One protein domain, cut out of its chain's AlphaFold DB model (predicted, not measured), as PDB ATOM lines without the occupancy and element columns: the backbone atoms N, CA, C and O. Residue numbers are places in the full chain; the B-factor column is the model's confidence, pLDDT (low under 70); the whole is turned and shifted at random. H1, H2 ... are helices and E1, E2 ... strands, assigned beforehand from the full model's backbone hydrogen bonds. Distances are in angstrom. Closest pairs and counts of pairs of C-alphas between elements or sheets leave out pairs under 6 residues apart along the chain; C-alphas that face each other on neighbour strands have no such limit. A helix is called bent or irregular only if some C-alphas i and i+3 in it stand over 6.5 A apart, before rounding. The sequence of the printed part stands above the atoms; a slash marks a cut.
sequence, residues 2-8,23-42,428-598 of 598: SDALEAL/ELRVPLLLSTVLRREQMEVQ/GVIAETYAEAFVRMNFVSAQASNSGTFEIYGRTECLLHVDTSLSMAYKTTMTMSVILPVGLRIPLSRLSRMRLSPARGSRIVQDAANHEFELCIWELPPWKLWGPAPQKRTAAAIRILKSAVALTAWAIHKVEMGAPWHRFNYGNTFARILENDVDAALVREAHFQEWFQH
ATOM      1  N   SER A   2     -28.124  27.520 103.837       39.31
ATOM      2  CA  SER A   2     -27.216  28.584 104.304       39.31
ATOM      3  C   SER A   2     -25.895  27.957 104.728       39.31
ATOM      4  O   SER A   2     -24.928  28.100 104.014       39.31
ATOM      5  N   ASP A   3     -25.926  27.004 105.660       39.22
ATOM      6  CA  ASP A   3     -24.734  26.305 106.178       39.22
ATOM      7  C   ASP A   3     -23.904  25.519 105.144       39.22
ATOM      8  O   ASP A   3     -22.737  25.242 105.381       39.22
ATOM      9  N   ALA A   4     -24.472  25.108 104.000       43.03
ATOM     10  CA  ALA A   4     -23.723  24.370 102.970       43.03
ATOM     11  C   ALA A   4     -23.080  25.305 101.934       43.03
ATOM     12  O   ALA A   4     -22.030  24.973 101.395       43.03
ATOM     13  N   LEU A   5     -23.716  26.451 101.666       43.56
ATOM     14  CA  LEU A   5     -23.178  27.535 100.841       43.56
ATOM     15  C   LEU A   5     -22.227  28.426 101.655       43.56
ATOM     16  O   LEU A   5     -21.189  28.815 101.142       43.56
ATOM     17  N   GLU A   6     -22.527  28.655 102.931       47.75
ATOM     18  CA  GLU A   6     -21.658  29.278 103.933       47.75
ATOM     19  C   GLU A   6     -20.454  28.392 104.242       47.75
ATOM     20  O   GLU A   6     -19.370  28.922 104.401       47.75
ATOM     21  N   ALA A   7     -20.581  27.058 104.259       48.00
ATOM     22  CA  ALA A   7     -19.406  26.181 104.323       48.00
ATOM     23  C   ALA A   7     -18.520  26.290 103.069       48.00
ATOM     24  O   ALA A   7     -17.311  26.101 103.170       48.00
ATOM     25  N   LEU A   8     -19.109  26.602 101.906       44.72
ATOM     26  CA  LEU A   8     -18.356  26.881 100.681       44.72
ATOM     27  C   LEU A   8     -17.634  28.233 100.782       44.72
ATOM     28  O   LEU A   8     -16.462  28.320 100.439       44.72
ATOM     29  N   GLU A  23      -6.628  31.855  90.818       39.56
ATOM     30  CA  GLU A  23      -6.483  30.523  91.427       39.56
ATOM     31  C   GLU A  23      -7.746  29.979  92.134       39.56
ATOM     32  O   GLU A  23      -7.799  28.794  92.441       39.56
ATOM     33  N   LEU A  24      -8.817  30.773  92.314       46.38
ATOM     34  CA  LEU A  24     -10.045  30.358  93.040       46.38
ATOM     35  C   LEU A  24     -11.363  30.426  92.230       46.38
ATOM     36  O   LEU A  24     -12.458  30.293  92.780       46.38
ATOM     37  N   ARG A  25     -11.308  30.624  90.905       61.41
ATOM     38  CA  ARG A  25     -12.489  31.039  90.114       61.41
ATOM     39  C   ARG A  25     -13.576  29.983  89.901       61.41
ATOM     40  O   ARG A  25     -14.743  30.352  89.805       61.41
ATOM     41  N   VAL A  26     -13.249  28.694  89.801       59.34
ATOM     42  CA  VAL A  26     -14.233  27.693  89.339       59.34
ATOM     43  C   VAL A  26     -15.286  27.353  90.412       59.34
ATOM     44  O   VAL A  26     -16.473  27.476  90.100       59.34
ATOM     45  N   PRO A  27     -14.933  27.012  91.673       61.44
ATOM     46  CA  PRO A  27     -15.927  26.783  92.730       61.44
ATOM     47  C   PRO A  27     -16.788  28.020  93.035       61.44
ATOM     48  O   PRO A  27     -17.989  27.891  93.277       61.44
ATOM     49  N   LEU A  28     -16.200  29.220  92.957       66.06
ATOM     50  CA  LEU A  28     -16.910  30.490  93.130       66.06
ATOM     51  C   LEU A  28     -17.898  30.759  91.986       66.06
ATOM     52  O   LEU A  28     -19.027  31.188  92.214       66.06
ATOM     53  N   LEU A  29     -17.513  30.473  90.742       65.25
ATOM     54  CA  LEU A  29     -18.414  30.598  89.600       65.25
ATOM     55  C   LEU A  29     -19.577  29.602  89.702       65.25
ATOM     56  O   LEU A  29     -20.724  29.958  89.458       65.25
ATOM     57  N   LEU A  30     -19.297  28.371  90.125       65.75
ATOM     58  CA  LEU A  30     -20.303  27.337  90.366       65.75
ATOM     59  C   LEU A  30     -21.310  27.736  91.450       65.75
ATOM     60  O   LEU A  30     -22.517  27.555  91.270       65.75
ATOM     61  N   SER A  31     -20.838  28.315  92.556       64.94
ATOM     62  CA  SER A  31     -21.716  28.842  93.602       64.94
ATOM     63  C   SER A  31     -22.519  30.046  93.104       64.94
ATOM     64  O   SER A  31     -23.702  30.163  93.423       64.94
ATOM     65  N   THR A  32     -21.924  30.882  92.252       67.88
ATOM     66  CA  THR A  32     -22.586  32.028  91.615       67.88
ATOM     67  C   THR A  32     -23.700  31.578  90.670       67.88
ATOM     68  O   THR A  32     -24.805  32.109  90.754       67.88
ATOM     69  N   VAL A  33     -23.460  30.567  89.825       67.56
ATOM     70  CA  VAL A  33     -24.482  29.980  88.940       67.56
ATOM     71  C   VAL A  33     -25.633  29.421  89.777       67.56
ATOM     72  O   VAL A  33     -26.781  29.804  89.564       67.56
ATOM     73  N   LEU A  34     -25.338  28.617  90.804       68.81
ATOM     74  CA  LEU A  34     -26.368  28.069  91.696       68.81
ATOM     75  C   LEU A  34     -27.175  29.161  92.419       68.81
ATOM     76  O   LEU A  34     -28.399  29.059  92.508       68.81
ATOM     77  N   ARG A  35     -26.515  30.212  92.927       68.81
ATOM     78  CA  ARG A  35     -27.184  31.352  93.581       68.81
ATOM     79  C   ARG A  35     -28.060  32.119  92.604       68.81
ATOM     80  O   ARG A  35     -29.199  32.427  92.943       68.81
ATOM     81  N   ARG A  36     -27.553  32.399  91.399       69.12
ATOM     82  CA  ARG A  36     -28.293  33.090  90.338       69.12
ATOM     83  C   ARG A  36     -29.590  32.353  90.032       69.12
ATOM     84  O   ARG A  36     -30.646  32.969  90.055       69.12
ATOM     85  N   GLU A  37     -29.530  31.047  89.804       69.00
ATOM     86  CA  GLU A  37     -30.729  30.270  89.482       69.00
ATOM     87  C   GLU A  37     -31.726  30.208  90.630       69.00
ATOM     88  O   GLU A  37     -32.929  30.341  90.418       69.00
ATOM     89  N   GLN A  38     -31.243  30.058  91.862       68.50
ATOM     90  CA  GLN A  38     -32.116  30.084  93.033       68.50
ATOM     91  C   GLN A  38     -32.787  31.443  93.215       68.50
ATOM     92  O   GLN A  38     -33.976  31.491  93.530       68.50
ATOM     93  N   MET A  39     -32.045  32.530  93.002       69.75
ATOM     94  CA  MET A  39     -32.580  33.883  93.049       69.75
ATOM     95  C   MET A  39     -33.632  34.085  91.959       69.75
ATOM     96  O   MET A  39     -34.694  34.615  92.257       69.75
ATOM     97  N   GLU A  40     -33.396  33.608  90.737       66.38
ATOM     98  CA  GLU A  40     -34.379  33.680  89.651       66.38
ATOM     99  C   GLU A  40     -35.650  32.901  89.981       66.38
ATOM    100  O   GLU A  40     -36.750  33.445  89.896       66.38
ATOM    101  N   VAL A  41     -35.519  31.651  90.432       67.38
ATOM    102  CA  VAL A  41     -36.664  30.841  90.867       67.38
ATOM    103  C   VAL A  41     -37.438  31.546  91.988       67.38
ATOM    104  O   VAL A  41     -38.669  31.523  91.984       67.38
ATOM    105  N   GLN A  42     -36.746  32.193  92.932       68.81
ATOM    106  CA  GLN A  42     -37.380  32.906  94.041       68.81
ATOM    107  C   GLN A  42     -38.082  34.190  93.584       68.81
ATOM    108  O   GLN A  42     -39.269  34.348  93.853       68.81
ATOM    109  N   GLY A 428     -19.315   3.136  67.657       27.86
ATOM    110  CA  GLY A 428     -18.241   2.447  68.347       27.86
ATOM    111  C   GLY A 428     -17.480   3.253  69.394       27.86
ATOM    112  O   GLY A 428     -16.257   3.204  69.393       27.86
ATOM    113  N   VAL A 429     -18.158   3.862  70.371       31.22
ATOM    114  CA  VAL A 429     -17.568   3.835  71.724       31.22
ATOM    115  C   VAL A 429     -18.019   2.532  72.372       31.22
ATOM    116  O   VAL A 429     -18.918   2.487  73.206       31.22
ATOM    117  N   ILE A 430     -17.438   1.441  71.871       30.19
ATOM    118  CA  ILE A 430     -17.502   0.132  72.513       30.19
ATOM    119  C   ILE A 430     -16.973   0.338  73.933       30.19
ATOM    120  O   ILE A 430     -16.012   1.080  74.131       30.19
ATOM    121  N   ALA A 431     -17.635  -0.274  74.912       33.59
ATOM    122  CA  ALA A 431     -17.243  -0.249  76.312       33.59
ATOM    123  C   ALA A 431     -15.896  -0.970  76.523       33.59
ATOM    124  O   ALA A 431     -15.839  -2.060  77.085       33.59
ATOM    125  N   GLU A 432     -14.806  -0.358  76.074       38.84
ATOM    126  CA  GLU A 432     -13.487  -0.557  76.650       38.84
ATOM    127  C   GLU A 432     -13.421   0.310  77.909       38.84
ATOM    128  O   GLU A 432     -13.917   1.437  77.961       38.84
ATOM    129  N   THR A 433     -12.888  -0.244  78.991       53.88
ATOM    130  CA  THR A 433     -12.733   0.487  80.245       53.88
ATOM    131  C   THR A 433     -11.929   1.764  79.993       53.88
ATOM    132  O   THR A 433     -10.743   1.677  79.683       53.88
ATOM    133  N   TYR A 434     -12.515   2.947  80.225       69.12
ATOM    134  CA  TYR A 434     -11.835   4.258  80.127       69.12
ATOM    135  C   TYR A 434     -10.663   4.443  81.116       69.12
ATOM    136  O   TYR A 434     -10.134   5.543  81.285       69.12
ATOM    137  N   ALA A 435     -10.254   3.369  81.793       71.56
ATOM    138  CA  ALA A 435      -9.120   3.294  82.698       71.56
ATOM    139  C   ALA A 435      -7.854   3.856  82.060       71.56
ATOM    140  O   ALA A 435      -7.181   4.678  82.678       71.56
ATOM    141  N   GLU A 436      -7.572   3.499  80.805       78.19
ATOM    142  CA  GLU A 436      -6.392   4.003  80.106       78.19
ATOM    143  C   GLU A 436      -6.421   5.520  79.923       78.19
ATOM    144  O   GLU A 436      -5.405   6.185  80.138       78.19
ATOM    145  N   ALA A 437      -7.576   6.089  79.571       84.56
ATOM    146  CA  ALA A 437      -7.726   7.533  79.442       84.56
ATOM    147  C   ALA A 437      -7.464   8.226  80.786       84.56
ATOM    148  O   ALA A 437      -6.697   9.187  80.842       84.56
ATOM    149  N   PHE A 438      -8.010   7.700  81.887       87.81
ATOM    150  CA  PHE A 438      -7.768   8.249  83.222       87.81
ATOM    151  C   PHE A 438      -6.321   8.058  83.709       87.81
ATOM    152  O   PHE A 438      -5.806   8.924  84.421       87.81
ATOM    153  N   VAL A 439      -5.626   6.995  83.289       86.25
ATOM    154  CA  VAL A 439      -4.175   6.838  83.503       86.25
ATOM    155  C   VAL A 439      -3.401   7.911  82.730       86.25
ATOM    156  O   VAL A 439      -2.560   8.591  83.314       86.25
ATOM    157  N   ARG A 440      -3.720   8.136  81.447       88.38
ATOM    158  CA  ARG A 440      -3.092   9.185  80.611       88.38
ATOM    159  C   ARG A 440      -3.376  10.600  81.124       88.38
ATOM    160  O   ARG A 440      -2.540  11.489  80.977       88.38
ATOM    161  N   MET A 441      -4.534  10.809  81.746       91.00
ATOM    162  CA  MET A 441      -4.888  12.048  82.446       91.00
ATOM    163  C   MET A 441      -4.241  12.172  83.823       91.00
ATOM    164  O   MET A 441      -4.451  13.174  84.489       91.00
ATOM    165  N   ASN A 442      -3.471  11.183  84.274       90.69
ATOM    166  CA  ASN A 442      -2.911  11.121  85.616       90.69
ATOM    167  C   ASN A 442      -3.941  11.036  86.753       90.69
ATOM    168  O   ASN A 442      -3.535  11.182  87.894       90.69
ATOM    169  N   PHE A 443      -5.218  10.721  86.540       89.25
ATOM    170  CA  PHE A 443      -6.122  10.457  87.675       89.25
ATOM    171  C   PHE A 443      -5.773   9.152  88.400       89.25
ATOM    172  O   PHE A 443      -6.092   8.995  89.575       89.25
ATOM    173  N   VAL A 444      -5.087   8.234  87.715       84.75
ATOM    174  CA  VAL A 444      -4.840   6.854  88.155       84.75
ATOM    175  C   VAL A 444      -3.397   6.483  87.853       84.75
ATOM    176  O   VAL A 444      -2.862   6.874  86.815       84.75
ATOM    177  N   SER A 445      -2.744   5.726  88.734       77.69
ATOM    178  CA  SER A 445      -1.427   5.164  88.420       77.69
ATOM    179  C   SER A 445      -1.562   3.915  87.540       77.69
ATOM    180  O   SER A 445      -2.495   3.128  87.694       77.69
ATOM    181  N   ALA A 446      -0.597   3.682  86.645       69.44
ATOM    182  CA  ALA A 446      -0.586   2.476  85.809       69.44
ATOM    183  C   ALA A 446      -0.580   1.177  86.649       69.44
ATOM    184  O   ALA A 446      -1.227   0.198  86.292       69.44
ATOM    185  N   GLN A 447       0.082   1.185  87.814       59.06
ATOM    186  CA  GLN A 447       0.066   0.063  88.761       59.06
ATOM    187  C   GLN A 447      -1.307  -0.153  89.418       59.06
ATOM    188  O   GLN A 447      -1.728  -1.299  89.579       59.06
ATOM    189  N   ALA A 448      -2.028   0.915  89.779       59.41
ATOM    190  CA  ALA A 448      -3.376   0.808  90.344       59.41
ATOM    191  C   ALA A 448      -4.386   0.275  89.312       59.41
ATOM    192  O   ALA A 448      -5.229  -0.555  89.648       59.41
ATOM    193  N   SER A 449      -4.234   0.676  88.044       60.31
ATOM    194  CA  SER A 449      -5.019   0.142  86.923       60.31
ATOM    195  C   SER A 449      -4.772  -1.357  86.710       60.31
ATOM    196  O   SER A 449      -5.720  -2.125  86.581       60.31
ATOM    197  N   ASN A 450      -3.508  -1.797  86.730       54.50
ATOM    198  CA  ASN A 450      -3.141  -3.195  86.458       54.50
ATOM    199  C   ASN A 450      -3.421  -4.156  87.625       54.50
ATOM    200  O   ASN A 450      -3.527  -5.361  87.416       54.50
ATOM    201  N   SER A 451      -3.522  -3.648  88.855       49.97
ATOM    202  CA  SER A 451      -3.758  -4.458  90.062       49.97
ATOM    203  C   SER A 451      -5.238  -4.671  90.388       49.97
ATOM    204  O   SER A 451      -5.545  -5.338  91.374       49.97
ATOM    205  N   GLY A 452      -6.162  -4.079  89.620       51.75
ATOM    206  CA  GLY A 452      -7.600  -4.116  89.920       51.75
ATOM    207  C   GLY A 452      -7.985  -3.388  91.216       51.75
ATOM    208  O   GLY A 452      -9.123  -3.478  91.659       51.75
ATOM    209  N   THR A 453      -7.047  -2.660  91.835       43.56
ATOM    210  CA  THR A 453      -7.294  -1.836  93.032       43.56
ATOM    211  C   THR A 453      -8.030  -0.540  92.699       43.56
ATOM    212  O   THR A 453      -8.595   0.103  93.587       43.56
ATOM    213  N   PHE A 454      -8.032  -0.173  91.416       42.75
ATOM    214  CA  PHE A 454      -8.790   0.927  90.857       42.75
ATOM    215  C   PHE A 454     -10.128   0.427  90.293       42.75
ATOM    216  O   PHE A 454     -10.193  -0.142  89.205       42.75
ATOM    217  N   GLU A 455     -11.210   0.643  91.041       48.00
ATOM    218  CA  GLU A 455     -12.566   0.318  90.594       48.00
ATOM    219  C   GLU A 455     -13.118   1.450  89.715       48.00
ATOM    220  O   GLU A 455     -13.818   2.347  90.186       48.00
ATOM    221  N   ILE A 456     -12.857   1.393  88.406       48.50
ATOM    222  CA  ILE A 456     -13.872   1.871  87.459       48.50
ATOM    223  C   ILE A 456     -14.856   0.722  87.361       48.50
ATOM    224  O   ILE A 456     -14.541  -0.301  86.757       48.50
ATOM    225  N   TYR A 457     -16.024   0.848  87.984       40.75
ATOM    226  CA  TYR A 457     -17.093  -0.124  87.785       40.75
ATOM    227  C   TYR A 457     -17.538  -0.087  86.319       40.75
ATOM    228  O   TYR A 457     -18.411   0.676  85.924       40.75
ATOM    229  N   GLY A 458     -16.889  -0.923  85.513       39.06
ATOM    230  CA  GLY A 458     -17.251  -1.291  84.156       39.06
ATOM    231  C   GLY A 458     -17.783  -2.717  84.154       39.06
ATOM    232  O   GLY A 458     -17.094  -3.645  83.745       39.06
ATOM    233  N   ARG A 459     -19.017  -2.901  84.624       32.53
ATOM    234  CA  ARG A 459     -19.869  -4.028  84.220       32.53
ATOM    235  C   ARG A 459     -21.298  -3.539  84.049       32.53
ATOM    236  O   ARG A 459     -22.138  -3.813  84.889       32.53
ATOM    237  N   THR A 460     -21.479  -2.738  83.001       32.94
ATOM    238  CA  THR A 460     -22.483  -2.839  81.924       32.94
ATOM    239  C   THR A 460     -22.605  -1.455  81.297       32.94
ATOM    240  O   THR A 460     -23.083  -0.545  81.959       32.94
ATOM    241  N   GLU A 461     -22.147  -1.358  80.047       37.53
ATOM    242  CA  GLU A 461     -22.569  -0.403  79.010       37.53
ATOM    243  C   GLU A 461     -22.374   1.106  79.286       37.53
ATOM    244  O   GLU A 461     -22.935   1.686  80.202       37.53
ATOM    245  N   CYS A 462     -21.506   1.685  78.444       36.25
ATOM    246  CA  CYS A 462     -21.215   3.086  78.122       36.25
ATOM    247  C   CYS A 462     -21.468   4.204  79.160       36.25
ATOM    248  O   CYS A 462     -22.546   4.367  79.717       36.25
ATOM    249  N   LEU A 463     -20.511   5.144  79.236       42.31
ATOM    250  CA  LEU A 463     -20.540   6.409  80.005       42.31
ATOM    251  C   LEU A 463     -21.840   7.240  79.925       42.31
ATOM    252  O   LEU A 463     -22.016   8.164  80.716       42.31
ATOM    253  N   LEU A 464     -22.716   6.973  78.956       46.94
ATOM    254  CA  LEU A 464     -23.908   7.760  78.656       46.94
ATOM    255  C   LEU A 464     -25.133   6.914  78.286       46.94
ATOM    256  O   LEU A 464     -26.205   7.500  78.134       46.94
ATOM    257  N   HIS A 465     -25.010   5.587  78.133       46.69
ATOM    258  CA  HIS A 465     -26.134   4.763  77.702       46.69
ATOM    259  C   HIS A 465     -26.076   3.282  78.103       46.69
ATOM    260  O   HIS A 465     -25.005   2.693  78.136       46.69
ATOM    261  N   VAL A 466     -27.250   2.685  78.335       51.66
ATOM    262  CA  VAL A 466     -27.451   1.232  78.492       51.66
ATOM    263  C   VAL A 466     -28.264   0.738  77.290       51.66
ATOM    264  O   VAL A 466     -29.337   1.302  77.053       51.66
ATOM    265  N   ASP A 467     -27.781  -0.275  76.566       55.12
ATOM    266  CA  ASP A 467     -28.446  -0.927  75.425       55.12
ATOM    267  C   ASP A 467     -29.099  -2.230  75.900       55.12
ATOM    268  O   ASP A 467     -28.467  -3.263  76.100       55.12
ATOM    269  N   THR A 468     -30.403  -2.188  76.138       55.81
ATOM    270  CA  THR A 468     -31.059  -3.177  77.003       55.81
ATOM    271  C   THR A 468     -32.538  -3.318  76.660       55.81
ATOM    272  O   THR A 468     -33.123  -2.446  76.030       55.81
ATOM    273  N   SER A 469     -33.204  -4.385  77.119       70.81
ATOM    274  CA  SER A 469     -34.670  -4.370  77.211       70.81
ATOM    275  C   SER A 469     -35.134  -3.278  78.183       70.81
ATOM    276  O   SER A 469     -34.417  -2.935  79.131       70.81
ATOM    277  N   LEU A 470     -36.364  -2.784  78.021       73.88
ATOM    278  CA  LEU A 470     -36.954  -1.838  78.972       73.88
ATOM    279  C   LEU A 470     -36.919  -2.394  80.414       73.88
ATOM    280  O   LEU A 470     -36.542  -1.704  81.358       73.88
ATOM    281  N   SER A 471     -37.213  -3.688  80.576       73.31
ATOM    282  CA  SER A 471     -37.228  -4.371  81.876       73.31
ATOM    283  C   SER A 471     -35.882  -4.383  82.607       73.31
ATOM    284  O   SER A 471     -35.858  -4.376  83.839       73.31
ATOM    285  N   MET A 472     -34.766  -4.414  81.878       73.88
ATOM    286  CA  MET A 472     -33.428  -4.365  82.463       73.88
ATOM    287  C   MET A 472     -32.967  -2.914  82.655       73.88
ATOM    288  O   MET A 472     -32.365  -2.610  83.685       73.88
ATOM    289  N   ALA A 473     -33.408  -1.979  81.808       71.88
ATOM    290  CA  ALA A 473     -33.164  -0.552  82.010       71.88
ATOM    291  C   ALA A 473     -33.703  -0.020  83.350       71.88
ATOM    292  O   ALA A 473     -33.075   0.856  83.942       71.88
ATOM    293  N   TYR A 474     -34.813  -0.565  83.861       69.06
ATOM    294  CA  TYR A 474     -35.363  -0.228  85.185       69.06
ATOM    295  C   TYR A 474     -34.648  -0.882  86.363       69.06
ATOM    296  O   TYR A 474     -34.873  -0.506  87.507       69.06
ATOM    297  N   LYS A 475     -33.830  -1.904  86.136       74.31
ATOM    298  CA  LYS A 475     -33.148  -2.621  87.224       74.31
ATOM    299  C   LYS A 475     -31.701  -2.176  87.361       74.31
ATOM    300  O   LYS A 475     -31.119  -2.294  88.437       74.31
ATOM    301  N   THR A 476     -31.145  -1.619  86.292       76.94
ATOM    302  CA  THR A 476     -29.754  -1.191  86.239       76.94
ATOM    303  C   THR A 476     -29.577   0.191  86.867       76.94
ATOM    304  O   THR A 476     -30.176   1.187  86.449       76.94
ATOM    305  N   THR A 477     -28.720   0.266  87.881       80.44
ATOM    306  CA  THR A 477     -28.163   1.538  88.357       80.44
ATOM    307  C   THR A 477     -27.177   2.045  87.313       80.44
ATOM    308  O   THR A 477     -26.266   1.314  86.937       80.44
ATOM    309  N   MET A 478     -27.350   3.284  86.846       78.31
ATOM    310  CA  MET A 478     -26.350   3.914  85.983       78.31
ATOM    311  C   MET A 478     -25.219   4.458  86.844       78.31
ATOM    312  O   MET A 478     -25.476   5.161  87.821       78.31
ATOM    313  N   THR A 479     -23.986   4.184  86.446       78.31
ATOM    314  CA  THR A 479     -22.789   4.660  87.136       78.31
ATOM    315  C   THR A 479     -21.938   5.433  86.144       78.31
ATOM    316  O   THR A 479     -21.572   4.908  85.098       78.31
ATOM    317  N   MET A 480     -21.642   6.692  86.455       82.31
ATOM    318  CA  MET A 480     -20.906   7.588  85.563       82.31
ATOM    319  C   MET A 480     -19.655   8.115  86.249       82.31
ATOM    320  O   MET A 480     -19.709   8.562  87.396       82.31
ATOM    321  N   SER A 481     -18.543   8.116  85.521       83.88
ATOM    322  CA  SER A 481     -17.323   8.803  85.939       83.88
ATOM    323  C   SER A 481     -17.443  10.295  85.642       83.88
ATOM    324  O   SER A 481     -17.789  10.683  84.525       83.88
ATOM    325  N   VAL A 482     -17.148  11.131  86.633       87.12
ATOM    326  CA  VAL A 482     -17.307  12.586  86.553       87.12
ATOM    327  C   VAL A 482     -16.056  13.266  87.089       87.12
ATOM    328  O   VAL A 482     -15.702  13.077  88.250       87.12
ATOM    329  N   ILE A 483     -15.389  14.070  86.267       91.31
ATOM    330  CA  ILE A 483     -14.310  14.951  86.717       91.31
ATOM    331  C   ILE A 483     -14.955  16.211  87.297       91.31
ATOM    332  O   ILE A 483     -15.680  16.920  86.596       91.31
ATOM    333  N   LEU A 484     -14.709  16.487  88.578       91.06
ATOM    334  CA  LEU A 484     -15.259  17.650  89.274       91.06
ATOM    335  C   LEU A 484     -14.143  18.500  89.883       91.06
ATOM    336  O   LEU A 484     -13.161  17.941  90.370       91.06
ATOM    337  N   PRO A 485     -14.285  19.838  89.896       90.50
ATOM    338  CA  PRO A 485     -13.423  20.693  90.699       90.50
ATOM    339  C   PRO A 485     -13.450  20.253  92.164       90.50
ATOM    340  O   PRO A 485     -14.527  19.976  92.711       90.50
ATOM    341  N   VAL A 486     -12.277  20.220  92.796       87.75
ATOM    342  CA  VAL A 486     -12.166  19.907  94.225       87.75
ATOM    343  C   VAL A 486     -13.046  20.869  95.031       87.75
ATOM    344  O   VAL A 486     -13.114  22.066  94.757       87.75
ATOM    345  N   GLY A 487     -13.784  20.323  96.001       83.06
ATOM    346  CA  GLY A 487     -14.707  21.079  96.857       83.06
ATOM    347  C   GLY A 487     -16.157  21.107  96.364       83.06
ATOM    348  O   GLY A 487     -17.062  21.356  97.158       83.06
ATOM    349  N   LEU A 488     -16.430  20.760  95.100       84.19
ATOM    350  CA  LEU A 488     -17.794  20.786  94.557       84.19
ATOM    351  C   LEU A 488     -18.609  19.521  94.879       84.19
ATOM    352  O   LEU A 488     -19.839  19.578  94.993       84.19
ATOM    353  N   ARG A 489     -17.939  18.377  95.063       88.56
ATOM    354  CA  ARG A 489     -18.588  17.082  95.303       88.56
ATOM    355  C   ARG A 489     -19.544  17.116  96.496       88.56
ATOM    356  O   ARG A 489     -20.708  16.759  96.359       88.56
ATOM    357  N   ILE A 490     -19.070  17.551  97.667       84.06
ATOM    358  CA  ILE A 490     -19.855  17.535  98.916       84.06
ATOM    359  C   ILE A 490     -21.127  18.406  98.810       84.06
ATOM    360  O   ILE A 490     -22.209  17.902  99.134       84.06
ATOM    361  N   PRO A 491     -21.053  19.671  98.353       79.88
ATOM    362  CA  PRO A 491     -22.231  20.500  98.100       79.88
ATOM    363  C   PRO A 491     -23.238  19.851  97.151       79.88
ATOM    364  O   PRO A 491     -24.429  19.802  97.473       79.88
ATOM    365  N   LEU A 492     -22.776  19.309  96.019       83.12
ATOM    366  CA  LEU A 492     -23.651  18.658  95.043       83.12
ATOM    367  C   LEU A 492     -24.337  17.426  95.644       83.12
ATOM    368  O   LEU A 492     -25.559  17.314  95.543       83.12
ATOM    369  N   SER A 493     -23.601  16.562  96.352       84.06
ATOM    370  CA  SER A 493     -24.176  15.395  97.039       84.06
ATOM    371  C   SER A 493     -25.276  15.791  98.030       84.06
ATOM    372  O   SER A 493     -26.302  15.113  98.128       84.06
ATOM    373  N   ARG A 494     -25.087  16.901  98.759       80.94
ATOM    374  CA  ARG A 494     -26.054  17.407  99.749       80.94
ATOM    375  C   ARG A 494     -27.314  17.975  99.098       80.94
ATOM    376  O   ARG A 494     -28.410  17.693  99.582       80.94
ATOM    377  N   LEU A 495     -27.177  18.749  98.019       73.00
ATOM    378  CA  LEU A 495     -28.300  19.446  97.377       73.00
ATOM    379  C   LEU A 495     -29.327  18.485  96.777       73.00
ATOM    380  O   LEU A 495     -30.528  18.692  96.930       73.00
ATOM    381  N   SER A 496     -28.867  17.427  96.120       65.19
ATOM    382  CA  SER A 496     -29.713  16.503  95.354       65.19
ATOM    383  C   SER A 496     -29.895  15.138  96.029       65.19
ATOM    384  O   SER A 496     -30.503  14.228  95.454       65.19
ATOM    385  N   ARG A 497     -29.363  14.968  97.254       69.25
ATOM    386  CA  ARG A 497     -29.219  13.662  97.930       69.25
ATOM    387  C   ARG A 497     -28.607  12.616  96.988       69.25
ATOM    388  O   ARG A 497     -29.007  11.448  97.005       69.25
ATOM    389  N   MET A 498     -27.732  13.044  96.082       78.06
ATOM    390  CA  MET A 498     -27.151  12.180  95.063       78.06
ATOM    391  C   MET A 498     -26.075  11.289  95.654       78.06
ATOM    392  O   MET A 498     -25.372  11.667  96.592       78.06
ATOM    393  N   ARG A 499     -25.950  10.091  95.085       86.19
ATOM    394  CA  ARG A 499     -24.836   9.202  95.380       86.19
ATOM    395  C   ARG A 499     -23.664   9.633  94.516       86.19
ATOM    396  O   ARG A 499     -23.594   9.292  93.341       86.19
ATOM    397  N   LEU A 500     -22.816  10.466  95.098       89.44
ATOM    398  CA  LEU A 500     -21.621  10.989  94.459       89.44
ATOM    399  C   LEU A 500     -20.445  10.803  95.421       89.44
ATOM    400  O   LEU A 500     -20.388  11.429  96.487       89.44
ATOM    401  N   SER A 501     -19.537   9.905  95.052       90.31
ATOM    402  CA  SER A 501     -18.388   9.473  95.852       90.31
ATOM    403  C   SER A 501     -17.085   9.664  95.078       90.31
ATOM    404  O   SER A 501     -17.105   9.621  93.851       90.31
ATOM    405  N   PRO A 502     -15.942   9.866  95.750       89.81
ATOM    406  CA  PRO A 502     -14.653   9.868  95.066       89.81
ATOM    407  C   PRO A 502     -14.371   8.486  94.457       89.81
ATOM    408  O   PRO A 502     -14.710   7.459  95.053       89.81
ATOM    409  N   ALA A 503     -13.745   8.450  93.282       86.44
ATOM    410  CA  ALA A 503     -13.284   7.208  92.674       86.44
ATOM    411  C   ALA A 503     -12.119   6.640  93.495       86.44
ATOM    412  O   ALA A 503     -11.108   7.314  93.729       86.44
ATOM    413  N   ARG A 504     -12.262   5.398  93.964       81.75
ATOM    414  CA  ARG A 504     -11.293   4.760  94.860       81.75
ATOM    415  C   ARG A 504      -9.930   4.643  94.181       81.75
ATOM    416  O   ARG A 504      -9.841   4.134  93.074       81.75
ATOM    417  N   GLY A 505      -8.871   5.102  94.850       77.81
ATOM    418  CA  GLY A 505      -7.505   5.056  94.314       77.81
ATOM    419  C   GLY A 505      -7.188   6.128  93.264       77.81
ATOM    420  O   GLY A 505      -6.089   6.113  92.712       77.81
ATOM    421  N   SER A 506      -8.114   7.057  92.995       87.19
ATOM    422  CA  SER A 506      -7.817   8.239  92.184       87.19
ATOM    423  C   SER A 506      -7.048   9.295  92.982       87.19
ATOM    424  O   SER A 506      -7.171   9.385  94.206       87.19
ATOM    425  N   ARG A 507      -6.247  10.097  92.279       91.44
ATOM    426  CA  ARG A 507      -5.558  11.274  92.826       91.44
ATOM    427  C   ARG A 507      -6.145  12.563  92.263       91.44
ATOM    428  O   ARG A 507      -6.796  12.549  91.220       91.44
ATOM    429  N   ILE A 508      -5.878  13.667  92.953       93.44
ATOM    430  CA  ILE A 508      -6.176  15.009  92.450       93.44
ATOM    431  C   ILE A 508      -5.241  15.309  91.277       93.44
ATOM    432  O   ILE A 508      -4.049  14.989  91.320       93.44
ATOM    433  N   VAL A 509      -5.793  15.897  90.220       93.06
ATOM    434  CA  VAL A 509      -5.061  16.260  89.005       93.06
ATOM    435  C   VAL A 509      -5.321  17.718  88.671       93.06
ATOM    436  O   VAL A 509      -6.443  18.197  88.808       93.06
ATOM    437  N   GLN A 510      -4.285  18.400  88.190       91.94
ATOM    438  CA  GLN A 510      -4.373  19.775  87.721       91.94
ATOM    439  C   GLN A 510      -4.525  19.862  86.200       91.94
ATOM    440  O   GLN A 510      -3.962  19.049  85.461       91.94
ATOM    441  N   ASP A 511      -5.298  20.839  85.730       89.00
ATOM    442  CA  ASP A 511      -5.371  21.201  84.310       89.00
ATOM    443  C   ASP A 511      -4.279  22.222  83.919       89.00
ATOM    444  O   ASP A 511      -3.410  22.565  84.718       89.00
ATOM    445  N   ALA A 512      -4.301  22.719  82.678       87.56
ATOM    446  CA  ALA A 512      -3.314  23.684  82.171       87.56
ATOM    447  C   ALA A 512      -3.304  25.039  82.905       87.56
ATOM    448  O   ALA A 512      -2.359  25.810  82.752       87.56
ATOM    449  N   ALA A 513      -4.372  25.351  83.639       84.25
ATOM    450  CA  ALA A 513      -4.529  26.577  84.407       84.25
ATOM    451  C   ALA A 513      -4.382  26.324  85.919       84.25
ATOM    452  O   ALA A 513      -4.790  27.163  86.715       84.25
ATOM    453  N   ASN A 514      -3.784  25.188  86.300       86.62
ATOM    454  CA  ASN A 514      -3.551  24.754  87.679       86.62
ATOM    455  C   ASN A 514      -4.830  24.559  88.514       86.62
ATOM    456  O   ASN A 514      -4.754  24.491  89.737       86.62
ATOM    457  N   HIS A 515      -6.006  24.426  87.889       85.94
ATOM    458  CA  HIS A 515      -7.219  24.092  88.637       85.94
ATOM    459  C   HIS A 515      -7.176  22.628  89.067       85.94
ATOM    460  O   HIS A 515      -6.876  21.758  88.251       85.94
ATOM    461  N   GLU A 516      -7.530  22.354  90.320       90.69
ATOM    462  CA  GLU A 516      -7.535  21.004  90.881       90.69
ATOM    463  C   GLU A 516      -8.864  20.278  90.660       90.69
ATOM    464  O   GLU A 516      -9.947  20.806  90.935       90.69
ATOM    465  N   PHE A 517      -8.774  19.023  90.218       92.25
ATOM    466  CA  PHE A 517      -9.920  18.159  89.965       92.25
ATOM    467  C   PHE A 517      -9.806  16.829  90.700       92.25
ATOM    468  O   PHE A 517      -8.741  16.215  90.744       92.25
ATOM    469  N   GLU A 518     -10.942  16.353  91.203       92.75
ATOM    470  CA  GLU A 518     -11.133  14.993  91.697       92.75
ATOM    471  C   GLU A 518     -11.956  14.169  90.695       92.75
ATOM    472  O   GLU A 518     -12.899  14.664  90.068       92.75
ATOM    473  N   LEU A 519     -11.612  12.887  90.551       92.00
ATOM    474  CA  LEU A 519     -12.437  11.932  89.818       92.00
ATOM    475  C   LEU A 519     -13.508  11.375  90.758       92.00
ATOM    476  O   LEU A 519     -13.205  10.791  91.797       92.00
ATOM    477  N   CYS A 520     -14.764  11.541  90.374       91.38
ATOM    478  CA  CYS A 520     -15.931  11.113  91.128       91.38
ATOM    479  C   CYS A 520     -16.708  10.032  90.380       91.38
ATOM    480  O   CYS A 520     -16.656   9.934  89.156       91.38
ATOM    481  N   ILE A 521     -17.488   9.270  91.135       87.12
ATOM    482  CA  ILE A 521     -18.470   8.314  90.647       87.12
ATOM    483  C   ILE A 521     -19.852   8.829  91.027       87.12
ATOM    484  O   ILE A 521     -20.151   9.008  92.210       87.12
ATOM    485  N   TRP A 522     -20.682   9.083  90.020       87.81
ATOM    486  CA  TRP A 522     -22.085   9.426  90.188       87.81
ATOM    487  C   TRP A 522     -22.954   8.198  89.913       87.81
ATOM    488  O   TRP A 522     -23.017   7.713  88.784       87.81
ATOM    489  N   GLU A 523     -23.646   7.716  90.943       85.19
ATOM    490  CA  GLU A 523     -24.625   6.636  90.823       85.19
ATOM    491  C   GLU A 523     -26.048   7.201  90.721       85.19
ATOM    492  O   GLU A 523     -26.526   7.952  91.585       85.19
ATOM    493  N   LEU A 524     -26.755   6.781  89.678       80.44
ATOM    494  CA  LEU A 524     -28.151   7.091  89.422       80.44
ATOM    495  C   LEU A 524     -28.983   5.798  89.481       80.44
ATOM    496  O   LEU A 524     -29.137   5.101  88.467       80.44
ATOM    497  N   PRO A 525     -29.508   5.444  90.669       78.56
ATOM    498  CA  PRO A 525     -30.318   4.247  90.826       78.56
ATOM    499  C   PRO A 525     -31.671   4.397  90.117       78.56
ATOM    500  O   PRO A 525     -32.135   5.527  89.924       78.56
ATOM    501  N   PRO A 526     -32.354   3.288  89.785       72.81
ATOM    502  CA  PRO A 526     -33.600   3.342  89.029       72.81
ATOM    503  C   PRO A 526     -34.701   4.210  89.646       72.81
ATOM    504  O   PRO A 526     -35.318   5.005  88.956       72.81
ATOM    505  N   TRP A 527     -34.900   4.184  90.962       71.19
ATOM    506  CA  TRP A 527     -35.936   5.010  91.607       71.19
ATOM    507  C   TRP A 527     -35.642   6.527  91.592       71.19
ATOM    508  O   TRP A 527     -36.458   7.315  92.061       71.19
ATOM    509  N   LYS A 528     -34.472   6.954  91.093       77.12
ATOM    510  CA  LYS A 528     -34.101   8.365  90.876       77.12
ATOM    511  C   LYS A 528     -33.986   8.737  89.395       77.12
ATOM    512  O   LYS A 528     -33.466   9.803  89.082       77.12
ATOM    513  N   LEU A 529     -34.450   7.854  88.511       77.81
ATOM    514  CA  LEU A 529     -34.476   8.030  87.061       77.81
ATOM    515  C   LEU A 529     -35.130   9.334  86.626       77.81
ATOM    516  O   LEU A 529     -34.594  10.062  85.797       77.81
ATOM    517  N   TRP A 530     -36.297   9.596  87.199       86.06
ATOM    518  CA  TRP A 530     -37.134  10.712  86.819       86.06
ATOM    519  C   TRP A 530     -36.650  11.991  87.500       86.06
ATOM    520  O   TRP A 530     -36.630  12.114  88.729       86.06
ATOM    521  N   GLY A 531     -36.203  12.927  86.669       82.62
ATOM    522  CA  GLY A 531     -35.661  14.210  87.063       82.62
ATOM    523  C   GLY A 531     -36.750  15.161  87.570       82.62
ATOM    524  O   GLY A 531     -37.883  15.138  87.090       82.62
ATOM    525  N   PRO A 532     -36.421  16.025  88.539       82.88
ATOM    526  CA  PRO A 532     -37.335  17.039  89.037       82.88
ATOM    527  C   PRO A 532     -37.556  18.145  87.997       82.88
ATOM    528  O   PRO A 532     -36.649  18.450  87.224       82.88
ATOM    529  N   ALA A 533     -38.712  18.810  88.067       77.19
ATOM    530  CA  ALA A 533     -38.998  19.993  87.259       77.19
ATOM    531  C   ALA A 533     -37.890  21.061  87.381       77.19
ATOM    532  O   ALA A 533     -37.339  21.226  88.481       77.19
ATOM    533  N   PRO A 534     -37.595  21.824  86.311       74.62
ATOM    534  CA  PRO A 534     -36.501  22.802  86.284       74.62
ATOM    535  C   PRO A 534     -36.539  23.848  87.409       74.62
ATOM    536  O   PRO A 534     -35.492  24.267  87.895       74.62
ATOM    537  N   GLN A 535     -37.724  24.208  87.920       69.38
ATOM    538  CA  GLN A 535     -37.849  25.176  89.022       69.38
ATOM    539  C   GLN A 535     -37.454  24.603  90.393       69.38
ATOM    540  O   GLN A 535     -37.410  25.329  91.393       69.38
ATOM    541  N   LYS A 536     -37.228  23.290  90.515       75.50
ATOM    542  CA  LYS A 536     -36.832  22.673  91.787       75.50
ATOM    543  C   LYS A 536     -35.332  22.861  91.999       75.50
ATOM    544  O   LYS A 536     -34.525  22.623  91.111       75.50
ATOM    545  N   ARG A 537     -34.932  23.178  93.236       68.75
ATOM    546  CA  ARG A 537     -33.520  23.417  93.619       68.75
ATOM    547  C   ARG A 537     -32.568  22.272  93.247       68.75
ATOM    548  O   ARG A 537     -31.387  22.492  93.013       68.75
ATOM    549  N   THR A 538     -33.080  21.047  93.202       78.25
ATOM    550  CA  THR A 538     -32.338  19.844  92.815       78.25
ATOM    551  C   THR A 538     -32.013  19.780  91.320       78.25
ATOM    552  O   THR A 538     -31.058  19.100  90.959       78.25
ATOM    553  N   ALA A 539     -32.771  20.470  90.460       79.50
ATOM    554  CA  ALA A 539     -32.585  20.451  89.009       79.50
ATOM    555  C   ALA A 539     -31.251  21.089  88.595       79.50
ATOM    556  O   ALA A 539     -30.513  20.485  87.825       79.50
ATOM    557  N   ALA A 540     -30.890  22.228  89.192       78.00
ATOM    558  CA  ALA A 540     -29.618  22.910  88.938       78.00
ATOM    559  C   ALA A 540     -28.397  22.016  89.231       78.00
ATOM    560  O   ALA A 540     -27.496  21.874  88.408       78.00
ATOM    561  N   ALA A 541     -28.399  21.329  90.381       81.88
ATOM    562  CA  ALA A 541     -27.327  20.401  90.750       81.88
ATOM    563  C   ALA A 541     -27.226  19.210  89.780       81.88
ATOM    564  O   ALA A 541     -26.125  18.797  89.414       81.88
ATOM    565  N   ILE A 542     -28.371  18.675  89.340       82.75
ATOM    566  CA  ILE A 542     -28.425  17.616  88.323       82.75
ATOM    567  C   ILE A 542     -27.872  18.124  86.992       82.75
ATOM    568  O   ILE A 542     -27.106  17.408  86.352       82.75
ATOM    569  N   ARG A 543     -28.226  19.346  86.582       81.81
ATOM    570  CA  ARG A 543     -27.762  19.940  85.326       81.81
ATOM    571  C   ARG A 543     -26.248  20.126  85.325       81.81
ATOM    572  O   ARG A 543     -25.598  19.627  84.419       81.81
ATOM    573  N   ILE A 544     -25.674  20.668  86.403       83.56
ATOM    574  CA  ILE A 544     -24.213  20.778  86.582       83.56
ATOM    575  C   ILE A 544     -23.523  19.411  86.463       83.56
ATOM    576  O   ILE A 544     -22.487  19.298  85.808       83.56
ATOM    577  N   LEU A 545     -24.083  18.359  87.072       85.50
ATOM    578  CA  LEU A 545     -23.518  17.009  86.980       85.50
ATOM    579  C   LEU A 545     -23.625  16.429  85.575       85.50
ATOM    580  O   LEU A 545     -22.646  15.873  85.082       85.50
ATOM    581  N   LYS A 546     -24.769  16.600  84.905       83.19
ATOM    582  CA  LYS A 546     -24.918  16.265  83.482       83.19
ATOM    583  C   LYS A 546     -23.854  16.989  82.662       83.19
ATOM    584  O   LYS A 546     -23.242  16.374  81.789       83.19
ATOM    585  N   SER A 547     -23.558  18.245  83.005       82.19
ATOM    586  CA  SER A 547     -22.542  19.009  82.302       82.19
ATOM    587  C   SER A 547     -21.124  18.525  82.523       82.19
ATOM    588  O   SER A 547     -20.329  18.433  81.584       82.19
ATOM    589  N   ALA A 548     -20.815  18.155  83.758       85.44
ATOM    590  CA  ALA A 548     -19.533  17.574  84.101       85.44
ATOM    591  C   ALA A 548     -19.346  16.198  83.441       85.44
ATOM    592  O   ALA A 548     -18.261  15.909  82.941       85.44
ATOM    593  N   VAL A 549     -20.395  15.368  83.366       82.81
ATOM    594  CA  VAL A 549     -20.364  14.074  82.654       82.81
ATOM    595  C   VAL A 549     -20.077  14.287  81.167       82.81
ATOM    596  O   VAL A 549     -19.158  13.670  80.630       82.81
ATOM    597  N   ALA A 550     -20.804  15.197  80.511       77.25
ATOM    598  CA  ALA A 550     -20.608  15.523  79.100       77.25
ATOM    599  C   ALA A 550     -19.172  15.996  78.813       77.25
ATOM    600  O   ALA A 550     -18.519  15.522  77.878       77.25
ATOM    601  N   LEU A 551     -18.647  16.891  79.654       83.31
ATOM    602  CA  LEU A 551     -17.278  17.386  79.525       83.31
ATOM    603  C   LEU A 551     -16.225  16.319  79.842       83.31
ATOM    604  O   LEU A 551     -15.183  16.277  79.188       83.31
ATOM    605  N   THR A 552     -16.503  15.426  80.791       86.00
ATOM    606  CA  THR A 552     -15.648  14.271  81.102       86.00
ATOM    607  C   THR A 552     -15.554  13.327  79.906       86.00
ATOM    608  O   THR A 552     -14.445  13.002  79.486       86.00
ATOM    609  N   ALA A 553     -16.683  12.961  79.296       78.81
ATOM    610  CA  ALA A 553     -16.712  12.112  78.103       78.81
ATOM    611  C   ALA A 553     -15.953  12.750  76.925       78.81
ATOM    612  O   ALA A 553     -15.144  12.092  76.270       78.81
ATOM    613  N   TRP A 554     -16.139  14.057  76.703       80.62
ATOM    614  CA  TRP A 554     -15.371  14.799  75.702       80.62
ATOM    615  C   TRP A 554     -13.864  14.763  75.989       80.62
ATOM    616  O   TRP A 554     -13.066  14.540  75.075       80.62
ATOM    617  N   ALA A 555     -13.462  14.961  77.247       83.25
ATOM    618  CA  ALA A 555     -12.054  14.974  77.619       83.25
ATOM    619  C   ALA A 555     -11.396  13.605  77.416       83.25
ATOM    620  O   ALA A 555     -10.292  13.539  76.872       83.25
ATOM    621  N   ILE A 556     -12.092  12.528  77.788       80.81
ATOM    622  CA  ILE A 556     -11.670  11.136  77.572       80.81
ATOM    623  C   ILE A 556     -11.390  10.898  76.096       80.81
ATOM    624  O   ILE A 556     -10.260  10.569  75.737       80.81
ATOM    625  N   HIS A 557     -12.365  11.197  75.240       76.62
ATOM    626  CA  HIS A 557     -12.225  11.012  73.803       76.62
ATOM    627  C   HIS A 557     -11.025  11.782  73.223       76.62
ATOM    628  O   HIS A 557     -10.283  11.274  72.384       76.62
ATOM    629  N   LYS A 558     -10.780  13.018  73.681       78.06
ATOM    630  CA  LYS A 558      -9.618  13.799  73.223       78.06
ATOM    631  C   LYS A 558      -8.288  13.194  73.667       78.06
ATOM    632  O   LYS A 558      -7.342  13.202  72.880       78.06
ATOM    633  N   VAL A 559      -8.208  12.676  74.889       83.75
ATOM    634  CA  VAL A 559      -6.997  12.021  75.405       83.75
ATOM    635  C   VAL A 559      -6.731  10.687  74.706       83.75
ATOM    636  O   VAL A 559      -5.578  10.367  74.406       83.75
ATOM    637  N   GLU A 560      -7.776   9.935  74.374       79.00
ATOM    638  CA  GLU A 560      -7.670   8.712  73.568       79.00
ATOM    639  C   GLU A 560      -7.117   9.004  72.172       79.00
ATOM    640  O   GLU A 560      -6.225   8.297  71.705       79.00
ATOM    641  N   MET A 561      -7.530  10.127  71.573       78.81
ATOM    642  CA  MET A 561      -6.990  10.656  70.311       78.81
ATOM    643  C   MET A 561      -5.576  11.263  70.439       78.81
ATOM    644  O   MET A 561      -5.072  11.871  69.495       78.81
ATOM    645  N   GLY A 562      -4.925  11.123  71.599       83.94
ATOM    646  CA  GLY A 562      -3.535  11.525  71.835       83.94
ATOM    647  C   GLY A 562      -3.345  12.954  72.348       83.94
ATOM    648  O   GLY A 562      -2.205  13.408  72.470       83.94
ATOM    649  N   ALA A 563      -4.417  13.687  72.666       83.94
ATOM    650  CA  ALA A 563      -4.281  15.022  73.238       83.94
ATOM    651  C   ALA A 563      -3.828  14.940  74.713       83.94
ATOM    652  O   ALA A 563      -4.435  14.223  75.505       83.94
ATOM    653  N   PRO A 564      -2.793  15.681  75.135       89.75
ATOM    654  CA  PRO A 564      -2.297  15.588  76.503       89.75
ATOM    655  C   PRO A 564      -3.148  16.405  77.487       89.75
ATOM    656  O   PRO A 564      -3.322  17.609  77.292       89.75
ATOM    657  N   TRP A 565      -3.594  15.783  78.587       88.31
ATOM    658  CA  TRP A 565      -4.435  16.421  79.618       88.31
ATOM    659  C   TRP A 565      -3.876  17.747  80.151       88.31
ATOM    660  O   TRP A 565      -4.614  18.714  80.272       88.31
ATOM    661  N   HIS A 566      -2.567  17.844  80.399       85.19
ATOM    662  CA  HIS A 566      -1.942  19.060  80.944       85.19
ATOM    663  C   HIS A 566      -2.041  20.288  80.018       85.19
ATOM    664  O   HIS A 566      -1.661  21.384  80.409       85.19
ATOM    665  N   ARG A 567      -2.511  20.126  78.771       85.50
ATOM    666  CA  ARG A 567      -2.819  21.239  77.855       85.50
ATOM    667  C   ARG A 567      -4.297  21.619  77.848       85.50
ATOM    668  O   ARG A 567      -4.685  22.565  77.159       85.50
ATOM    669  N   PHE A 568      -5.135  20.880  78.564       83.88
ATOM    670  CA  PHE A 568      -6.567  21.115  78.603       83.88
ATOM    671  C   PHE A 568      -6.828  22.248  79.580       83.88
ATOM    672  O   PHE A 568      -6.347  22.245  80.704       83.88
ATOM    673  N   ASN A 569      -7.639  23.207  79.156       84.12
ATOM    674  CA  ASN A 569      -8.213  24.213  80.040       84.12
ATOM    675  C   ASN A 569      -9.578  23.702  80.524       84.12
ATOM    676  O   ASN A 569     -10.613  24.284  80.181       84.12
ATOM    677  N   TYR A 570      -9.591  22.554  81.211       87.31
ATOM    678  CA  TYR A 570     -10.822  21.849  81.583       87.31
ATOM    679  C   TYR A 570     -11.705  22.724  82.476       87.31
ATOM    680  O   TYR A 570     -12.882  22.903  82.169       87.31
ATOM    681  N   GLY A 571     -11.133  23.365  83.500       85.50
ATOM    682  CA  GLY A 571     -11.867  24.234  84.427       85.50
ATOM    683  C   GLY A 571     -12.500  25.431  83.740       85.50
ATOM    684  O   GLY A 571     -13.696  25.668  83.881       85.50
ATOM    685  N   ASN A 572     -11.730  26.126  82.902       82.19
ATOM    686  CA  ASN A 572     -12.236  27.251  82.109       82.19
ATOM    687  C   ASN A 572     -13.311  26.816  81.098       82.19
ATOM    688  O   ASN A 572     -14.221  27.584  80.791       82.19
ATOM    689  N   THR A 573     -13.209  25.602  80.554       83.25
ATOM    690  CA  THR A 573     -14.226  25.058  79.642       83.25
ATOM    691  C   THR A 573     -15.502  24.720  80.405       83.25
ATOM    692  O   THR A 573     -16.582  25.080  79.949       83.25
ATOM    693  N   PHE A 574     -15.382  24.105  81.584       84.81
ATOM    694  CA  PHE A 574     -16.512  23.782  82.449       84.81
ATOM    695  C   PHE A 574     -17.246  25.038  82.920       84.81
ATOM    696  O   PHE A 574     -18.453  25.148  82.736       84.81
ATOM    697  N   ALA A 575     -16.501  26.026  83.412       81.50
ATOM    698  CA  ALA A 575     -16.993  27.352  83.766       81.50
ATOM    699  C   ALA A 575     -17.844  27.974  82.649       81.50
ATOM    700  O   ALA A 575     -19.007  28.314  82.852       81.50
ATOM    701  N   ARG A 576     -17.291  28.027  81.431       78.62
ATOM    702  CA  ARG A 576     -17.999  28.562  80.263       78.62
ATOM    703  C   ARG A 576     -19.233  27.757  79.900       78.62
ATOM    704  O   ARG A 576     -20.189  28.344  79.409       78.62
ATOM    705  N   ILE A 577     -19.213  26.435  80.074       79.75
ATOM    706  CA  ILE A 577     -20.405  25.616  79.835       79.75
ATOM    707  C   ILE A 577     -21.536  26.079  80.738       79.75
ATOM    708  O   ILE A 577     -22.613  26.385  80.249       79.75
ATOM    709  N   LEU A 578     -21.260  26.234  82.025       80.00
ATOM    710  CA  LEU A 578     -22.266  26.633  83.002       80.00
ATOM    711  C   LEU A 578     -22.730  28.086  82.837       80.00
ATOM    712  O   LEU A 578     -23.886  28.392  83.099       80.00
ATOM    713  N   GLU A 579     -21.853  28.982  82.380       78.69
ATOM    714  CA  GLU A 579     -22.216  30.372  82.066       78.69
ATOM    715  C   GLU A 579     -23.165  30.493  80.866       78.69
ATOM    716  O   GLU A 579     -23.964  31.429  80.815       78.69
ATOM    717  N   ASN A 580     -23.041  29.594  79.883       77.75
ATOM    718  CA  ASN A 580     -23.803  29.625  78.630       77.75
ATOM    719  C   ASN A 580     -24.968  28.619  78.601       77.75
ATOM    720  O   ASN A 580     -25.822  28.719  77.723       77.75
ATOM    721  N   ASP A 581     -25.032  27.692  79.558       75.31
ATOM    722  CA  ASP A 581     -26.164  26.794  79.809       75.31
ATOM    723  C   ASP A 581     -27.300  27.560  80.506       75.31
ATOM    724  O   ASP A 581     -27.580  27.406  81.699       75.31
ATOM    725  N   VAL A 582     -27.884  28.488  79.743       71.62
ATOM    726  CA  VAL A 582     -28.971  29.363  80.175       71.62
ATOM    727  C   VAL A 582     -30.293  28.685  79.860       71.62
ATOM    728  O   VAL A 582     -30.612  28.418  78.704       71.62
ATOM    729  N   ASP A 583     -31.087  28.448  80.898       72.12
ATOM    730  CA  ASP A 583     -32.456  27.980  80.737       72.12
ATOM    731  C   ASP A 583     -33.285  29.055  80.012       72.12
ATOM    732  O   ASP A 583     -33.389  30.191  80.486       72.12
ATOM    733  N   ALA A 584     -33.866  28.702  78.860       72.88
ATOM    734  CA  ALA A 584     -34.670  29.606  78.038       72.88
ATOM    735  C   ALA A 584     -35.866  30.183  78.808       72.88
ATOM    736  O   ALA A 584     -36.257  31.334  78.593       72.88
ATOM    737  N   ALA A 585     -36.397  29.423  79.767       68.12
ATOM    738  CA  ALA A 585     -37.436  29.907  80.653       68.12
ATOM    739  C   ALA A 585     -36.916  30.943  81.656       68.12
ATOM    740  O   ALA A 585     -37.717  31.741  82.130       68.12
ATOM    741  N   LEU A 586     -35.611  30.973  81.972       68.88
ATOM    742  CA  LEU A 586     -34.983  31.797  83.019       68.88
ATOM    743  C   LEU A 586     -34.162  33.003  82.507       68.88
ATOM    744  O   LEU A 586     -33.405  33.613  83.266       68.88
ATOM    745  N   VAL A 587     -34.321  33.389  81.239       70.81
ATOM    746  CA  VAL A 587     -33.584  34.511  80.626       70.81
ATOM    747  C   VAL A 587     -33.958  35.876  81.226       70.81
ATOM    748  O   VAL A 587     -35.103  36.097  81.625       70.81
ATOM    749  N   ARG A 588     -32.982  36.801  81.264       65.56
ATOM    750  CA  ARG A 588     -33.126  38.216  81.654       65.56
ATOM    751  C   ARG A 588     -32.592  39.167  80.584       65.56
ATOM    752  O   ARG A 588     -31.599  38.860  79.932       65.56
ATOM    753  N   GLU A 589     -33.148  40.376  80.533       64.94
ATOM    754  CA  GLU A 589     -32.678  41.455  79.648       64.94
ATOM    755  C   GLU A 589     -31.225  41.878  79.943       64.94
ATOM    756  O   GLU A 589     -30.412  42.015  79.037       64.94
ATOM    757  N   ALA A 590     -30.846  42.004  81.222       62.69
ATOM    758  CA  ALA A 590     -29.483  42.393  81.605       62.69
ATOM    759  C   ALA A 590     -28.406  41.402  81.113       62.69
ATOM    760  O   ALA A 590     -27.295  41.802  80.787       62.69
ATOM    761  N   HIS A 591     -28.746  40.114  81.021       64.62
ATOM    762  CA  HIS A 591     -27.833  39.082  80.518       64.62
ATOM    763  C   HIS A 591     -27.661  39.143  79.007       64.62
ATOM    764  O   HIS A 591     -26.564  38.949  78.489       64.62
ATOM    765  N   PHE A 592     -28.751  39.455  78.311       73.12
ATOM    766  CA  PHE A 592     -28.715  39.669  76.880       73.12
ATOM    767  C   PHE A 592     -27.763  40.818  76.517       73.12
ATOM    768  O   PHE A 592     -27.004  40.698  75.559       73.12
ATOM    769  N   GLN A 593     -27.713  41.873  77.334       71.56
ATOM    770  CA  GLN A 593     -26.774  42.985  77.159       71.56
ATOM    771  C   GLN A 593     -25.302  42.566  77.313       71.56
ATOM    772  O   GLN A 593     -24.462  43.003  76.530       71.56
ATOM    773  N   GLU A 594     -24.967  41.678  78.254       70.00
ATOM    774  CA  GLU A 594     -23.606  41.124  78.372       70.00
ATOM    775  C   GLU A 594     -23.227  40.291  77.140       70.00
ATOM    776  O   GLU A 594     -22.150  40.471  76.571       70.00
ATOM    777  N   TRP A 595     -24.125  39.416  76.678       79.44
ATOM    778  CA  TRP A 595     -23.925  38.637  75.453       79.44
ATOM    779  C   TRP A 595     -23.755  39.533  74.221       79.44
ATOM    780  O   TRP A 595     -22.893  39.278  73.381       79.44
ATOM    781  N   PHE A 596     -24.537  40.610  74.145       72.44
ATOM    782  CA  PHE A 596     -24.457  41.618  73.091       72.44
ATOM    783  C   PHE A 596     -23.130  42.398  73.134       72.44
ATOM    784  O   PHE A 596     -22.620  42.856  72.107       72.44
ATOM    785  N   GLN A 597     -22.535  42.533  74.324       68.31
ATOM    786  CA  GLN A 597     -21.244  43.185  74.521       68.31
ATOM    787  C   GLN A 597     -20.025  42.334  74.129       68.31
ATOM    788  O   GLN A 597     -18.924  42.893  74.031       68.31
ATOM    789  N   HIS A 598     -20.199  41.048  73.837       62.34
ATOM    790  CA  HIS A 598     -19.135  40.105  73.476       62.34
ATOM    791  C   HIS A 598     -19.231  39.623  72.019       62.34
ATOM    792  O   HIS A 598     -18.168  39.274  71.446       62.34
TER     793      HIS A 598
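What this domain is: This is residues 2 to 8, 23 to 42 and 428 to 598 of the 598 residues of an uncharacterized protein of Tilletia indica (UniProt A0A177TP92). A small, twisted three-stranded sheet, E1 E3 E2, has the long helix H7 packed mainly on its edge strand E1 and the short helix H6 over its other edge strand, E2. H2 and H8 pack on parts of H7, while H3 with H4 sits near the last residues of H7, and H5 and H9 lie far out. The printed part has 198 residues, in the order H1 H2 H3 H4 H5 E1 H6 E2 E3 H7 H8 H9; the sheet is antiparallel and the class is mostly helix. It is compact, with a radius of gyration of the C-alphas of 17.6 A and spans of 53 by 43 by 35 A.

Where its parts are: H1 is residues 2 to 8, beginning at C-alpha 2 (-27.216, 28.584, 104.304). H2, residues 23 to 42, measures 31.1 A and is irregular: C-alphas 23 and 26 are 8.5 A apart. H3 is residues 435 to 440, H4 446 to 450 and H5 470 to 473. E1, residues 478 to 485, measures 21.7 A; H6 is residues 489 to 496 and E2 499 to 502. E3, residues 516 to 524, measures 24.9 A. H7, residues 537 to 560, measures 35.9 A and begins at (-33.520, 23.417, 93.619). H8 is residues 570 to 580, and H9, residues 589 to 597, ends at (-21.244, 43.185, 74.521).

How they stand to each other: H7 is the hub, touching H2, H3, H6 and H8. H2, H7 and H8 form an up and down bundle, each running against the one before. H7 and H8, a helical hairpin, stand at a steep tilt of 43 degrees, closest at the C-alphas of Leu 551 and Phe 574, 7.1 A. H2 touches H8 with residues 26 to 33 alone, closest at the C-alphas of Val 26 and Ala 575, 6.2 A. H7 is on the sheet at a height of 7.5 A, on the same face as H6, which runs along E2. E1, H6, E2 form a split strand-helix-strand unit, E3 between the strands, with a right-handed crossover. N 482 and O 520 are 2.8 A apart between E1 and E3, and N 521 and O 501 are 2.8 A apart between E3 and E2. Not every O i to N i+4 pair is within hydrogen-bond range in H2, 14 of 16, and H7, 19 of 20. H1 and H6 only just touch, with 3 pairs of C-alphas within 8 A, closest at Ala 4 and Pro 491, 6.4 A.

The domain as a whole: The C-alphas of Ser 451 and Glu 589 are farthest apart, 55.3 A. Residues 9 to 22 and 43 to 427 are not printed; the C-alpha gaps are 15.5 A and 44.2 A. The links H4 to H5, E2 to E3 and E3 to H7 are long. Mean pLDDT of the printed part is 72.6, and 70 residues are under 70, among them 2 to 8, 23 to 42 and 446 to 468.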